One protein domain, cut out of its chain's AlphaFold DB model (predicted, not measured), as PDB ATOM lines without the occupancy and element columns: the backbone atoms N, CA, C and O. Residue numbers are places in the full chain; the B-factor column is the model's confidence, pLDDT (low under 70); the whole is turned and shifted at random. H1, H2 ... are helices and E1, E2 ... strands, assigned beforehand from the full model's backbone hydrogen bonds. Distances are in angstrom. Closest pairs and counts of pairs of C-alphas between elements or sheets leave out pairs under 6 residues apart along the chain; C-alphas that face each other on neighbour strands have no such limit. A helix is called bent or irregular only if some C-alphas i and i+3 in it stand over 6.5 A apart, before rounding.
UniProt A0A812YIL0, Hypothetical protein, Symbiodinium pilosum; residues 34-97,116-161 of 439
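AT A GLANCE: This is residues 34 to 97 and 116 to 161 of the 439 residues of the protein "Hypothetical protein" of Symbiodinium pilosum (UniProt A0A812YIL0). A strongly twisted antiparallel sheet of five strands has helices on both faces, gathered toward its E1 edge: H3 crosses one face, with H2 on that same face beside the strands, and H1 runs slantwise over the other. The 110 printed residues have three named helices and five named strands, in the order H1 E1 E2 E3 E4 H2 H3 E5 along the chain. The sheet's order is E1 - E2 - E3 - E5 - E4, and the class is mixed, helices and strands. The whole is compact, with a radius of gyration of the C-alphas of 12.8 A, and rounded, spanning 34 by 31 by 30 A.

HOW THE PARTS SIT: Begin at E1, residues 62 to 68, an edge strand; in its hairpin with E2, residues 75 to 80, N 66 and O 77 are 2.9 A apart, within hydrogen-bond range. Look next at E3, residues 88 to 94, where N 78 and O 90 are 2.9 A apart across the hairpin of E2 and E3. E1, E2 and E3 form a meander, each strand the antiparallel neighbour of the one before. Then come E5, residues 155 to 160, with N 157 and O 93 2.7 A apart, and the other edge strand E4, residues 119 to 123, with N 158 and O 120 2.7 A apart. H1, residues 34 to 46, is over E1 and E2 at a height over the sheet of 8.3 A; its closest C-alpha pair with E1 is Ser 38 and Ile 68, 5.9 A. On the opposite face, H3, residues 140 to 150, runs across the strands at 86 degrees to E1 on the local plane, with the C-alphas of Tyr 67 and His 142 closest, 6.2 A. H2, residues 126 to 134, is on the same face as H3 but over none of the strands; these two helices are close but not clearly touching, their closest C-alphas, of Glu 129 and Leu 150, 7.5 A apart. This gives three layers, helices on both faces of a sheet. Every O i to N i+4 pair is within hydrogen-bond range in H1 and H2, and 5 of 7 are in H3.

IN THESE COORDINATES: Find C-alpha 34 at (82.029, 29.821, 149.408); from there H1 runs 18.1 A to C-alpha 46. E1 measures 16.8 A, E2 16.0 A and E3 19.6 A. After the cut come E4, 13.3 A, H2, 11.9 A, and H3, 16.4 A, irregular but only just: C-alphas 141 and 144 are 6.7 A apart. E5 runs 16.3 A to C-alpha 160 at (92.072, 34.809, 129.427).

THE WHOLE: The C-alphas of Pro 84 and Met 97 are the two farthest apart, 38.1 A. Residues 98 to 115 are not printed, and C-alphas 97 and 116 are 20.1 A apart across this cut. The link from H1 to E1, residues 47 to 61, is long. The mean pLDDT of the printed part is 93.2, and residue 72 is under 70.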
ATOM      1  N   GLN A  34      82.238  29.496 150.822       88.19
ATOM      2  CA  GLN A  34      82.029  29.821 149.408       88.19
ATOM      3  C   GLN A  34      83.358  29.900 148.641       88.19
ATOM      4  O   GLN A  34      83.480  29.330 147.565       88.19
ATOM      5  N   ARG A  35      84.404  30.509 149.222       88.81
ATOM      6  CA  ARG A  35      85.754  30.515 148.622       88.81
ATOM      7  C   ARG A  35      86.329  29.114 148.440       88.81
ATOM      8  O   ARG A  35      86.929  28.854 147.403       88.81
ATOM      9  N   LEU A  36      86.164  28.233 149.427       91.19
ATOM     10  CA  LEU A  36      86.630  26.848 149.342       91.19
ATOM     11  C   LEU A  36      85.884  26.070 148.252       91.19
ATOM     12  O   LEU A  36      86.521  25.360 147.479       91.19
ATOM     13  N   LEU A  37      84.562  26.243 148.151       93.06
ATOM     14  CA  LEU A  37      83.752  25.609 147.111       93.06
ATOM     15  C   LEU A  37      84.127  26.123 145.713       93.06
ATOM     16  O   LEU A  37      84.384  25.315 144.823       93.06
ATOM     17  N   SER A  38      84.252  27.446 145.527       92.75
ATOM     18  CA  SER A  38      84.750  28.025 144.271       92.75
ATOM     19  C   SER A  38      86.120  27.460 143.913       92.75
ATOM     20  O   SER A  38      86.334  27.060 142.776       92.75
ATOM     21  N   PHE A  39      87.039  27.388 144.879       91.31
ATOM     22  CA  PHE A  39      88.383  26.863 144.658       91.31
ATOM     23  C   PHE A  39      88.360  25.401 144.192       91.31
ATOM     24  O   PHE A  39      89.020  25.069 143.214       91.31
ATOM     25  N   GLN A  40      87.553  24.539 144.820       93.38
ATOM     26  CA  GLN A  40      87.404  23.140 144.405       93.38
ATOM     27  C   GLN A  40      86.862  23.005 142.974       93.38
ATOM     28  O   GLN A  40      87.351  22.179 142.204       93.38
ATOM     29  N   ILE A  41      85.883  23.835 142.598       94.31
ATOM     30  CA  ILE A  41      85.327  23.850 141.237       94.31
ATOM     31  C   ILE A  41      86.375  24.323 140.229       94.31
ATOM     32  O   ILE A  41      86.545  23.686 139.192       94.31
ATOM     33  N   VAL A  42      87.110  25.393 140.542       93.62
ATOM     34  CA  VAL A  42      88.176  25.922 139.679       93.62
ATOM     35  C   VAL A  42      89.272  24.882 139.469       93.62
ATOM     36  O   VAL A  42      89.672  24.666 138.331       93.62
ATOM     37  N   GLN A  43      89.716  24.192 140.526       92.00
ATOM     38  CA  GLN A  43      90.709  23.116 140.408       92.00
ATOM     39  C   GLN A  43      90.210  21.979 139.512       92.00
ATOM     40  O   GLN A  43      90.946  21.496 138.653       92.00
ATOM     41  N   LYS A  44      88.937  21.588 139.658       94.50
ATOM     42  CA  LYS A  44      88.320  20.581 138.788       94.50
ATOM     43  C   LYS A  44      88.316  21.034 137.325       94.50
ATOM     44  O   LYS A  44      88.724  20.268 136.462       94.50
ATOM     45  N   TRP A  45      87.867  22.258 137.049       95.25
ATOM     46  CA  TRP A  45      87.769  22.789 135.683       95.25
ATOM     47  C   TRP A  45      89.132  23.037 135.037       95.25
ATOM     48  O   TRP A  45      89.289  22.877 133.834       95.25
ATOM     49  N   ARG A  46      90.139  23.409 135.824       92.31
ATOM     50  CA  ARG A  46      91.513  23.587 135.347       92.31
ATOM     51  C   ARG A  46      92.098  22.292 134.774       92.31
ATOM     52  O   ARG A  46      92.886  22.359 133.839       92.31
ATOM     53  N   GLY A  47      91.725  21.137 135.329       91.88
ATOM     54  CA  GLY A  47      92.257  19.836 134.914       91.88
ATOM     55  C   GLY A  47      91.706  19.302 133.587       91.88
ATOM     56  O   GLY A  47      92.335  18.431 132.994       91.88
ATOM     57  N   ASP A  48      90.553  19.792 133.120       93.25
ATOM     58  CA  ASP A  48      89.869  19.257 131.933       93.25
ATOM     59  C   ASP A  48      89.570  20.295 130.839       93.25
ATOM     60  O   ASP A  48      89.140  19.920 129.747       93.25
ATOM     61  N   ALA A  49      89.805  21.581 131.103       94.00
ATOM     62  CA  ALA A  49      89.497  22.664 130.183       94.00
ATOM     63  C   ALA A  49      90.747  23.389 129.666       94.00
ATOM     64  O   ALA A  49      91.788  23.458 130.314       94.00
ATOM     65  N   SER A  50      90.616  23.989 128.488       93.81
ATOM     66  CA  SER A  50      91.601  24.869 127.855       93.81
ATOM     67  C   SER A  50      91.218  26.343 128.026       93.81
ATOM     68  O   SER A  50      90.113  26.659 128.470       93.81
ATOM     69  N   SER A  51      92.116  27.268 127.686       93.19
ATOM     70  CA  SER A  51      91.811  28.701 127.753       93.19
ATOM     71  C   SER A  51      91.023  29.115 126.515       93.19
ATOM     72  O   SER A  51      91.284  28.641 125.405       93.19
ATOM     73  N   ALA A  52      90.014  29.963 126.684       91.69
ATOM     74  CA  ALA A  52      89.175  30.378 125.573       91.69
ATOM     75  C   ALA A  52      89.889  31.390 124.663       91.69
ATOM     76  O   ALA A  52      90.521  32.340 125.119       91.69
ATOM     77  N   CYS A  53      89.699  31.245 123.351       90.12
ATOM     78  CA  CYS A  53      90.062  32.286 122.394       90.12
ATOM     79  C   CYS A  53      89.050  33.436 122.494       90.12
ATOM     80  O   CYS A  53      87.908  33.294 122.048       90.12
ATOM     81  N   LEU A  54      89.472  34.558 123.080       90.44
ATOM     82  CA  LEU A  54      88.585  35.669 123.443       90.44
ATOM     83  C   LEU A  54      87.785  36.202 122.239       90.44
ATOM     84  O   LEU A  54      86.569  36.353 122.322       90.44
ATOM     85  N   GLY A  55      88.427  36.365 121.077       87.56
ATOM     86  CA  GLY A  55      87.802  36.957 119.885       87.56
ATOM     87  C   GLY A  55      86.723  36.109 119.195       87.56
ATOM     88  O   GLY A  55      86.168  36.551 118.192       87.56
ATOM     89  N   LYS A  56      86.450  34.887 119.672       87.25
ATOM     90  CA  LYS A  56      85.520  33.930 119.044       87.25
ATOM     91  C   LYS A  56      84.650  33.208 120.077       87.25
ATOM     92  O   LYS A  56      84.440  31.995 119.978       87.25
ATOM     93  N   LEU A  57      84.192  33.930 121.096       93.00
ATOM     94  CA  LEU A  57      83.253  33.377 122.067       93.00
ATOM     95  C   LEU A  57      81.852  33.267 121.468       93.00
ATOM     96  O   LEU A  57      81.252  34.261 121.065       93.00
ATOM     97  N   ASP A  58      81.335  32.045 121.454       95.31
ATOM     98  CA  ASP A  58      79.925  31.768 121.219       95.31
ATOM     99  C   ASP A  58      79.205  31.796 122.569       95.31
ATOM    100  O   ASP A  58      79.331  30.867 123.368       95.31
ATOM    101  N   TRP A  59      78.487  32.884 122.848       95.75
ATOM    102  CA  TRP A  59      77.771  33.054 124.113       95.75
ATOM    103  C   TRP A  59      76.682  32.002 124.317       95.75
ATOM    104  O   TRP A  59      76.411  31.657 125.458       95.75
ATOM    105  N   SER A  60      76.120  31.434 123.247       95.38
ATOM    106  CA  SER A  60      75.130  30.356 123.367       95.38
ATOM    107  C   SER A  60      75.739  29.038 123.858       95.38
ATOM    108  O   SER A  60      75.030  28.178 124.372       95.38
ATOM    109  N   ALA A  61      77.066  28.897 123.756       96.25
ATOM    110  CA  ALA A  61      77.815  27.731 124.206       96.25
ATOM    111  C   ALA A  61      78.263  27.821 125.676       96.25
ATOM    112  O   ALA A  61      79.019  26.958 126.133       96.25
ATOM    113  N   ILE A  62      77.860  28.861 126.418       97.31
ATOM    114  CA  ILE A  62      78.152  28.950 127.851       97.31
ATOM    115  C   ILE A  62      77.388  27.848 128.596       97.31
ATOM    116  O   ILE A  62      76.164  27.794 128.608       97.31
ATOM    117  N   GLU A  63      78.129  26.928 129.203       97.06
ATOM    118  CA  GLU A  63      77.561  25.808 129.954       97.06
ATOM    119  C   GLU A  63      77.304  26.229 131.396       97.06
ATOM    120  O   GLU A  63      76.204  26.078 131.928       97.06
ATOM    121  N   SER A  64      78.348  26.740 132.048       97.38
ATOM    122  CA  SER A  64      78.308  27.016 133.475       97.38
ATOM    123  C   SER A  64      79.178  28.194 133.880       97.38
ATOM    124  O   SER A  64      80.154  28.543 133.214       97.38
ATOM    125  N   VAL A  65      78.814  28.812 135.002       97.62
ATOM    126  CA  VAL A  65      79.576  29.897 135.617       97.62
ATOM    127  C   VAL A  65      79.771  29.659 137.109       97.62
ATOM    128  O   VAL A  65      78.910  29.111 137.804       97.62
ATOM    129  N   VAL A  66      80.912  30.106 137.625       97.12
ATOM    130  CA  VAL A  66      81.201  30.122 139.058       97.12
ATOM    131  C   VAL A  66      81.773  31.473 139.461       97.12
ATOM    132  O   VAL A  66      82.703  31.988 138.846       97.12
ATOM    133  N   TYR A  67      81.221  32.058 140.520       95.62
ATOM    134  CA  TYR A  67      81.791  33.252 141.125       95.62
ATOM    135  C   TYR A  67      83.063  32.905 141.896       95.62
ATOM    136  O   TYR A  67      83.060  32.043 142.778       95.62
ATOM    137  N   ILE A  68      84.146  33.612 141.592       93.50
ATOM    138  CA  ILE A  68      85.405  33.547 142.321       93.50
ATOM    139  C   ILE A  68      85.533  34.827 143.141       93.50
ATOM    140  O   ILE A  68      85.704  35.937 142.630       93.50
ATOM    141  N   ALA A  69      85.441  34.660 144.457       86.94
ATOM    142  CA  ALA A  69      85.574  35.762 145.391       86.94
ATOM    143  C   ALA A  69      87.047  36.191 145.529       86.94
ATOM    144  O   ALA A  69      87.856  35.460 146.095       86.94
ATOM    145  N   GLY A  70      87.367  37.419 145.114       81.06
ATOM    146  CA  GLY A  70      88.698  38.026 145.229       81.06
ATOM    147  C   GLY A  70      88.709  39.485 144.748       81.06
ATOM    148  O   GLY A  70      87.785  39.911 144.057       81.06
ATOM    149  N   GLY A  71      89.722  40.265 145.140       75.56
ATOM    150  CA  GLY A  71      89.936  41.634 144.642       75.56
ATOM    151  C   GLY A  71      88.789  42.637 144.879       75.56
ATOM    152  O   GLY A  71      88.032  42.539 145.848       75.56
ATOM    153  N   SER A  72      88.679  43.619 143.975       66.94
ATOM    154  CA  SER A  72      87.798  44.806 144.034       66.94
ATOM    155  C   SER A  72      86.312  44.546 143.728       66.94
ATOM    156  O   SER A  72      85.490  45.468 143.768       66.94
ATOM    157  N   GLY A  73      85.929  43.295 143.457       81.00
ATOM    158  CA  GLY A  73      84.543  42.951 143.121       81.00
ATOM    159  C   GLY A  73      84.268  41.496 142.746       81.00
ATOM    160  O   GLY A  73      83.115  41.177 142.462       81.00
ATOM    161  N   GLY A  74      85.284  40.628 142.772       88.38
ATOM    162  CA  GLY A  74      85.208  39.260 142.267       88.38
ATOM    163  C   GLY A  74      85.195  39.173 140.742       88.38
ATOM    164  O   GLY A  74      85.071  40.169 140.031       88.38
ATOM    165  N   VAL A  75      85.335  37.946 140.257       93.94
ATOM    166  CA  VAL A  75      85.330  37.580 138.837       93.94
ATOM    167  C   VAL A  75      84.434  36.362 138.662       93.94
ATOM    168  O   VAL A  75      84.340  35.531 139.565       93.94
ATOM    169  N   MET A  76      83.741  36.252 137.533       96.00
ATOM    170  CA  MET A  76      83.054  35.014 137.169       96.00
ATOM    171  C   MET A  76      83.973  34.190 136.288       96.00
ATOM    172  O   MET A  76      84.464  34.693 135.289       96.00
ATOM    173  N   LEU A  77      84.188  32.927 136.613       97.31
ATOM    174  CA  LEU A  77      84.786  31.990 135.676       97.31
ATOM    175  C   LEU A  77      83.659  31.354 134.872       97.31
ATOM    176  O   LEU A  77      82.744  30.770 135.452       97.31
ATOM    177  N   ALA A  78      83.720  31.501 133.556       97.69
ATOM    178  CA  ALA A  78      82.762  30.932 132.624       97.69
ATOM    179  C   ALA A  78      83.378  29.747 131.889       97.69
ATOM    180  O   ALA A  78      84.533  29.799 131.458       97.69
ATOM    181  N   ARG A  79      82.583  28.690 131.746       97.69
ATOM    182  CA  ARG A  79      82.925  27.459 131.045       97.69
ATOM    183  C   ARG A  79      82.051  27.313 129.809       97.69
ATOM    184  O   ARG A  79      80.828  27.400 129.899       97.69
ATOM    185  N   PHE A  80      82.689  27.088 128.668       97.25
ATOM    186  CA  PHE A  80      82.050  26.982 127.361       97.25
ATOM    187  C   PHE A  80      82.207  25.569 126.794       97.25
ATOM    188  O   PHE A  80      83.334  25.079 126.665       97.25
ATOM    189  N   ASN A  81      81.093  24.967 126.373       94.25
ATOM    190  CA  ASN A  81      81.049  23.696 125.649       94.25
ATOM    191  C   ASN A  81      80.868  23.975 124.156       94.25
ATOM    192  O   ASN A  81      79.755  24.109 123.655       94.25
ATOM    193  N   GLY A  82      81.991  24.140 123.457       82.25
ATOM    194  CA  GLY A  82      82.019  24.477 122.034       82.25
ATOM    195  C   GLY A  82      82.102  23.268 121.090       82.25
ATOM    196  O   GLY A  82      81.802  22.144 121.490       82.25
ATOM    197  N   PRO A  83      82.554  23.496 119.836       82.44
ATOM    198  CA  PRO A  83      82.880  22.440 118.869       82.44
ATOM    199  C   PRO A  83      83.841  21.389 119.469       82.44
ATOM    200  O   PRO A  83      84.464  21.670 120.493       82.44
ATOM    201  N   PRO A  84      84.008  20.204 118.844       86.69
ATOM    202  CA  PRO A  84      84.735  19.078 119.438       86.69
ATOM    203  C   PRO A  84      86.115  19.475 119.981       86.69
ATOM    204  O   PRO A  84      86.951  20.012 119.256       86.69
ATOM    205  N   GLY A  85      86.334  19.203 121.267       90.88
ATOM    206  CA  GLY A  85      87.535  19.573 122.011       90.88
ATOM    207  C   GLY A  85      87.268  19.632 123.518       90.88
ATOM    208  O   GLY A  85      86.136  19.399 123.949       90.88
ATOM    209  N   PRO A  86      88.296  19.925 124.335       94.31
ATOM    210  CA  PRO A  86      88.089  20.193 125.749       94.31
ATOM    211  C   PRO A  86      87.230  21.457 125.931       94.31
ATOM    212  O   PRO A  86      87.293  22.372 125.099       94.31
ATOM    213  N   PRO A  87      86.465  21.555 127.030       96.19
ATOM    214  CA  PRO A  87      85.788  22.785 127.416       96.19
ATOM    215  C   PRO A  87      86.754  23.968 127.465       96.19
ATOM    216  O   PRO A  87      87.968  23.804 127.616       96.19
ATOM    217  N   ARG A  88      86.225  25.179 127.310       96.56
ATOM    218  CA  ARG A  88      87.023  26.412 127.290       96.56
ATOM    219  C   ARG A  88      86.668  27.301 128.471       96.56
ATOM    220  O   ARG A  88      85.489  27.450 128.782       96.56
ATOM    221  N   LEU A  89      87.670  27.898 129.108       97.56
ATOM    222  CA  LEU A  89      87.511  28.783 130.260       97.56
ATOM    223  C   LEU A  89      87.887  30.223 129.923       97.56
ATOM    224  O   LEU A  89      88.893  30.474 129.261       97.56
ATOM    225  N   CYS A  90      87.116  31.172 130.443       97.56
ATOM    226  CA  CYS A  90      87.532  32.567 130.531       97.56
ATOM    227  C   CYS A  90      86.981  33.238 131.789       97.56
ATOM    228  O   CYS A  90      85.995  32.806 132.391       97.56
ATOM    229  N   CYS A  91      87.637  34.317 132.181       97.38
ATOM    230  CA  CYS A  91      87.262  35.151 133.305       97.38
ATOM    231  C   CYS A  91      86.387  36.313 132.813       97.38
ATOM    232  O   CYS A  91      86.792  37.084 131.951       97.38
ATOM    233  N   LEU A  92      85.191  36.469 133.370       96.38
ATOM    234  CA  LEU A  92      84.269  37.564 133.091       96.38
ATOM    235  C   LEU A  92      84.312  38.574 134.243       96.38
ATOM    236  O   LEU A  92      83.975  38.258 135.390       96.38
ATOM    237  N   LYS A  93      84.718  39.803 133.933       95.50
ATOM    238  CA  LYS A  93      84.901  40.897 134.892       95.50
ATOM    239  C   LYS A  93      84.096  42.121 134.452       95.50
ATOM    240  O   LYS A  93      84.305  42.606 133.342       95.50
ATOM    241  N   PRO A  94      83.193  42.670 135.281       94.06
ATOM    242  CA  PRO A  94      82.463  43.877 134.915       94.06
ATOM    243  C   PRO A  94      83.437  45.052 134.802       94.06
ATOM    244  O   PRO A  94      84.230  45.307 135.710       94.06
ATOM    245  N   GLN A  95      83.359  45.787 133.700       94.19
ATOM    246  CA  GLN A  95      84.269  46.896 133.433       94.19
ATOM    247  C   GLN A  95      83.723  48.186 134.063       94.19
ATOM    248  O   GLN A  95      82.566  48.561 133.850       94.19
ATOM    249  N   ARG A  96      84.538  48.827 134.913       91.12
ATOM    250  CA  ARG A  96      84.159  49.988 135.748       91.12
ATOM    251  C   ARG A  96      85.115  51.169 135.534       91.12
ATOM    252  O   ARG A  96      85.491  51.456 134.408       91.12
ATOM    253  N   MET A  97      85.485  51.881 136.604       89.12
ATOM    254  CA  MET A  97      86.278  53.115 136.531       89.12
ATOM    255  C   MET A  97      87.669  52.907 135.917       89.12
ATOM    256  O   MET A  97      88.161  53.803 135.243       89.12
ATOM    257  N   THR A 116     100.931  39.212 129.653       98.31
ATOM    258  CA  THR A 116      99.778  39.411 130.539       98.31
ATOM    259  C   THR A 116      98.612  38.564 130.060       98.31
ATOM    260  O   THR A 116      98.614  38.154 128.900       98.31
ATOM    261  N   ALA A 117      97.632  38.289 130.924       97.94
ATOM    262  CA  ALA A 117      96.363  37.706 130.503       97.94
ATOM    263  C   ALA A 117      95.631  38.714 129.600       97.94
ATOM    264  O   ALA A 117      95.272  39.797 130.087       97.94
ATOM    265  N   PRO A 118      95.422  38.414 128.302       97.50
ATOM    266  CA  PRO A 118      94.738  39.322 127.407       97.50
ATOM    267  C   PRO A 118      93.329  39.621 127.907       97.50
ATOM    268  O   PRO A 118      92.627  38.748 128.424       97.50
ATOM    269  N   LEU A 119      92.926  40.870 127.722       97.56
ATOM    270  CA  LEU A 119      91.593  41.370 127.998       97.56
ATOM    271  C   LEU A 119      90.947  41.780 126.679       97.56
ATOM    272  O   LEU A 119      91.470  42.615 125.944       97.56
ATOM    273  N   GLN A 120      89.756  41.253 126.434       97.19
ATOM    274  CA  GLN A 120      88.830  41.797 125.458       97.19
ATOM    275  C   GLN A 120      87.665  42.450 126.187       97.19
ATOM    276  O   GLN A 120      87.113  41.880 127.123       97.19
ATOM    277  N   VAL A 121      87.250  43.629 125.743       96.75
ATOM    278  CA  VAL A 121      86.052  44.283 126.270       96.75
ATOM    279  C   VAL A 121      84.924  44.126 125.262       96.75
ATOM    280  O   VAL A 121      85.095  44.430 124.083       96.75
ATOM    281  N   VAL A 122      83.774  43.648 125.729       95.81
ATOM    282  CA  VAL A 122      82.551  43.520 124.934       95.81
ATOM    283  C   VAL A 122      81.441  44.389 125.531       95.81
ATOM    284  O   VAL A 122      81.385  44.558 126.756       95.81
ATOM    285  N   PRO A 123      80.548  44.961 124.706       95.56
ATOM    286  CA  PRO A 123      79.347  45.605 125.215       95.56
ATOM    287  C   PRO A 123      78.464  44.570 125.920       95.56
ATOM    288  O   PRO A 123      78.336  43.434 125.460       95.56
ATOM    289  N   MET A 124      77.838  44.963 127.028       95.31
ATOM    290  CA  MET A 124      76.844  44.126 127.698       95.31
ATOM    291  C   MET A 124      75.532  44.180 126.906       95.31
ATOM    292  O   MET A 124      74.680  45.032 127.151       95.31
ATOM    293  N   SER A 125      75.411  43.317 125.896       94.31
ATOM    294  CA  SER A 125      74.177  43.154 125.122       94.31
ATOM    295  C   SER A 125      73.130  42.349 125.899       94.31
ATOM    296  O   SER A 125      73.477  41.627 126.837       94.31
ATOM    297  N   SER A 126      71.860  42.430 125.482       90.12
ATOM    298  CA  SER A 126      70.789  41.582 126.025       90.12
ATOM    299  C   SER A 126      71.132  40.101 125.919       90.12
ATOM    300  O   SER A 126      70.927  39.363 126.875       90.12
ATOM    301  N   ASP A 127      71.711  39.690 124.794       94.06
ATOM    302  CA  ASP A 127      71.977  38.285 124.484       94.06
ATOM    303  C   ASP A 127      73.150  37.764 125.320       94.06
ATOM    304  O   ASP A 127      73.094  36.665 125.863       94.06
ATOM    305  N   THR A 128      74.195  38.582 125.494       94.44
ATOM    306  CA  THR A 128      75.321  38.274 126.387       94.44
ATOM    307  C   THR A 128      74.855  38.163 127.836       94.44
ATOM    308  O   THR A 128      75.199  37.204 128.524       94.44
ATOM    309  N   GLU A 129      74.063  39.128 128.308       95.12
ATOM    310  CA  GLU A 129      73.537  39.108 129.671       95.12
ATOM    311  C   GLU A 129      72.620  37.897 129.894       95.12
ATOM    312  O   GLU A 129      72.765  37.193 130.896       95.12
ATOM    313  N   GLN A 130      71.708  37.628 128.956       95.88
ATOM    314  CA  GLN A 130      70.785  36.499 129.014       95.88
ATOM    315  C   GLN A 130      71.538  35.168 129.022       95.88
ATOM    316  O   GLN A 130      71.304  34.368 129.922       95.88
ATOM    317  N   ALA A 131      72.501  34.972 128.119       96.12
ATOM    318  CA  ALA A 131      73.320  33.763 128.082       96.12
ATOM    319  C   ALA A 131      74.039  33.512 129.418       96.12
ATOM    320  O   ALA A 131      74.009  32.406 129.953       96.12
ATOM    321  N   ILE A 132      74.630  34.549 130.023       96.25
ATOM    322  CA  ILE A 132      75.290  34.424 131.331       96.25
ATOM    323  C   ILE A 132      74.280  34.095 132.443       96.25
ATOM    324  O   ILE A 132      74.593  33.334 133.361       96.25
ATOM    325  N   ARG A 133      73.071  34.668 132.400       95.50
ATOM    326  CA  ARG A 133      72.015  34.399 133.390       95.50
ATOM    327  C   ARG A 133      71.443  32.989 133.260       95.50
ATOM    328  O   ARG A 133      71.133  32.385 134.287       95.50
ATOM    329  N   GLU A 134      71.308  32.489 132.041       96.31
ATOM    330  CA  GLU A 134      70.784  31.155 131.734       96.31
ATOM    331  C   GLU A 134      71.816  30.045 131.962       96.31
ATOM    332  O   GLU A 134      71.424  28.907 132.216       96.31
ATOM    333  N   ALA A 135      73.115  30.373 131.959       96.81
ATOM    334  CA  ALA A 135      74.186  29.442 132.296       96.81
ATOM    335  C   ALA A 135      73.956  28.760 133.655       96.81
ATOM    336  O   ALA A 135      73.501  29.377 134.632       96.81
ATOM    337  N   GLN A 136      74.338  27.485 133.748       96.25
ATOM    338  CA  GLN A 136      74.245  26.738 134.995       96.25
ATOM    339  C   GLN A 136      75.184  27.348 136.044       96.25
ATOM    340  O   GLN A 136      76.389  27.488 135.829       96.25
ATOM    341  N   LEU A 137      74.658  27.679 137.222       95.25
ATOM    342  CA  LEU A 137      75.514  28.053 138.340       95.25
ATOM    343  C   LEU A 137      76.165  26.799 138.909       95.25
ATOM    344  O   LEU A 137      75.480  25.850 139.276       95.25
ATOM    345  N   ALA A 138      77.489  26.812 139.042       92.12
ATOM    346  CA  ALA A 138      78.187  25.712 139.701       92.12
ATOM    347  C   ALA A 138      77.891  25.658 141.218       92.12
ATOM    348  O   ALA A 138      78.084  24.623 141.852       92.12
ATOM    349  N   ILE A 139      77.433  26.779 141.792       92.19
ATOM    350  CA  ILE A 139      76.958  26.920 143.174       92.19
ATOM    351  C   ILE A 139      75.701  27.795 143.137       92.19
ATOM    352  O   ILE A 139      75.794  28.971 142.784       92.19
ATOM    353  N   ASP A 140      74.544  27.252 143.513       90.50
ATOM    354  CA  ASP A 140      73.245  27.936 143.385       90.50
ATOM    355  C   ASP A 140      73.204  29.301 144.098       90.50
ATOM    356  O   ASP A 140      72.720  30.293 143.545       90.50
ATOM    357  N   ASP A 141      73.816  29.392 145.284       91.19
ATOM    358  CA  ASP A 141      73.892  30.624 146.081       91.19
ATOM    359  C   ASP A 141      74.660  31.762 145.379       91.19
ATOM    360  O   ASP A 141      74.556  32.931 145.764       91.19
ATOM    361  N   HIS A 142      75.417  31.465 144.317       93.50
ATOM    362  CA  HIS A 142      76.155  32.478 143.566       93.50
ATOM    363  C   HIS A 142      75.289  33.353 142.662       93.50
ATOM    364  O   HIS A 142      75.792  34.358 142.146       93.50
ATOM    365  N   ARG A 143      73.985  33.066 142.533       94.31
ATOM    366  CA  ARG A 143      73.045  33.899 141.767       94.31
ATOM    367  C   ARG A 143      73.074  35.359 142.212       94.31
ATOM    368  O   ARG A 143      73.167  36.252 141.378       94.31
ATOM    369  N   VAL A 144      73.101  35.604 143.523       91.94
ATOM    370  CA  VAL A 144      73.120  36.967 144.086       91.94
ATOM    371  C   VAL A 144      74.401  37.719 143.710       91.94
ATOM    372  O   VAL A 144      74.368  38.929 143.464       91.94
ATOM    373  N   TYR A 145      75.544  37.027 143.657       91.19
ATOM    374  CA  TYR A 145      76.802  37.635 143.218       91.19
ATOM    375  C   TYR A 145      76.776  37.936 141.726       91.19
ATOM    376  O   TYR A 145      77.257  38.994 141.330       91.19
ATOM    377  N   LEU A 146      76.169  37.058 140.924       92.44
ATOM    378  CA  LEU A 146      75.987  37.281 139.496       92.44
ATOM    379  C   LEU A 146      75.109  38.487 139.209       92.44
ATOM    380  O   LEU A 146      75.534  39.381 138.482       92.44
ATOM    381  N   ASP A 147      73.951  38.571 139.850       93.38
ATOM    382  CA  ASP A 147      73.050  39.707 139.685       93.38
ATOM    383  C   ASP A 147      73.737  41.017 140.060       93.38
ATOM    384  O   ASP A 147      73.642  42.000 139.331       93.38
ATOM    385  N   ARG A 148      74.500  41.028 141.161       91.06
ATOM    386  CA  ARG A 148      75.276  42.201 141.579       91.06
ATOM    387  C   ARG A 148      76.413  42.539 140.611       91.06
ATOM    388  O   ARG A 148      76.722  43.716 140.443       91.06
ATOM    389  N   LEU A 149      77.080  41.531 140.056       88.19
ATOM    390  CA  LEU A 149      78.207  41.708 139.145       88.19
ATOM    391  C   LEU A 149      77.739  42.297 137.810       88.19
ATOM    392  O   LEU A 149      78.390  43.202 137.293       88.19
ATOM    393  N   LEU A 150      76.594  41.830 137.307       91.75
ATOM    394  CA  LEU A 150      75.987  42.295 136.059       91.75
ATOM    395  C   LEU A 150      75.204  43.606 136.224       91.75
ATOM    396  O   LEU A 150      75.110  44.382 135.275       91.75
ATOM    397  N   ALA A 151      74.668  43.892 137.416       92.56
ATOM    398  CA  ALA A 151      73.850  45.080 137.659       92.56
ATOM    399  C   ALA A 151      74.573  46.382 137.268       92.56
ATOM    400  O   ALA A 151      75.539  46.806 137.906       92.56
ATOM    401  N   GLY A 152      74.056  47.041 136.228       89.88
ATOM    402  CA  GLY A 152      74.561  48.323 135.733       89.88
ATOM    403  C   GLY A 152      75.877  48.239 134.954       89.88
ATOM    404  O   GLY A 152      76.421  49.283 134.585       89.88
ATOM    405  N   ALA A 153      76.397  47.036 134.690       93.12
ATOM    406  CA  ALA A 153      77.569  46.861 133.846       93.12
ATOM    407  C   ALA A 153      77.198  47.163 132.388       93.12
ATOM    408  O   ALA A 153      76.391  46.468 131.784       93.12
ATOM    409  N   LYS A 154      77.802  48.206 131.812       95.12
ATOM    410  CA  LYS A 154      77.645  48.529 130.380       95.12
ATOM    411  C   LYS A 154      78.585  47.718 129.491       95.12
ATOM    412  O   LYS A 154      78.316  47.525 128.312       95.12
ATOM    413  N   HIS A 155      79.692  47.270 130.073       95.88
ATOM    414  CA  HIS A 155      80.747  46.540 129.395       95.88
ATOM    415  C   HIS A 155      81.198  45.377 130.269       95.88
ATOM    416  O   HIS A 155      81.241  45.482 131.502       95.88
ATOM    417  N   LEU A 156      81.569  44.288 129.611       96.06
ATOM    418  CA  LEU A 156      82.123  43.100 130.229       96.06
ATOM    419  C   LEU A 156      83.532  42.879 129.693       96.06
ATOM    420  O   LEU A 156      83.764  42.875 128.488       96.06
ATOM    421  N   GLY A 157      84.478  42.713 130.601       96.75
ATOM    422  CA  GLY A 157      85.822  42.275 130.295       96.75
ATOM    423  C   GLY A 157      85.840  40.761 130.254       96.75
ATOM    424  O   GLY A 157      85.461  40.115 131.227       96.75
ATOM    425  N   VAL A 158      86.277  40.217 129.133       97.56
ATOM    426  CA  VAL A 158      86.568  38.808 128.933       97.56
ATOM    427  C   VAL A 158      88.082  38.665 128.995       97.56
ATOM    428  O   VAL A 158      88.798  39.161 128.127       97.56
ATOM    429  N   VAL A 159      88.565  38.035 130.054       97.69
ATOM    430  CA  VAL A 159      89.983  37.858 130.353       97.69
ATOM    431  C   VAL A 159      90.347  36.397 130.135       97.69
ATOM    432  O   VAL A 159      89.576  35.497 130.482       97.69
ATOM    433  N   GLU A 160      91.514  36.155 129.553       97.69
ATOM    434  CA  GLU A 160      92.072  34.809 129.427       97.69
ATOM    435  C   GLU A 160      92.101  34.089 130.785       97.69
ATOM    436  O   GLU A 160      92.453  34.670 131.815       97.69
ATOM    437  N   PHE A 161      91.734  32.807 130.786       97.19
ATOM    438  CA  PHE A 161      91.973  31.951 131.941       97.19
ATOM    439  C   PHE A 161      93.423  31.465 131.927       97.19
ATOM    440  O   PHE A 161      93.843  30.828 130.962       97.19
TER     441      PHE A 161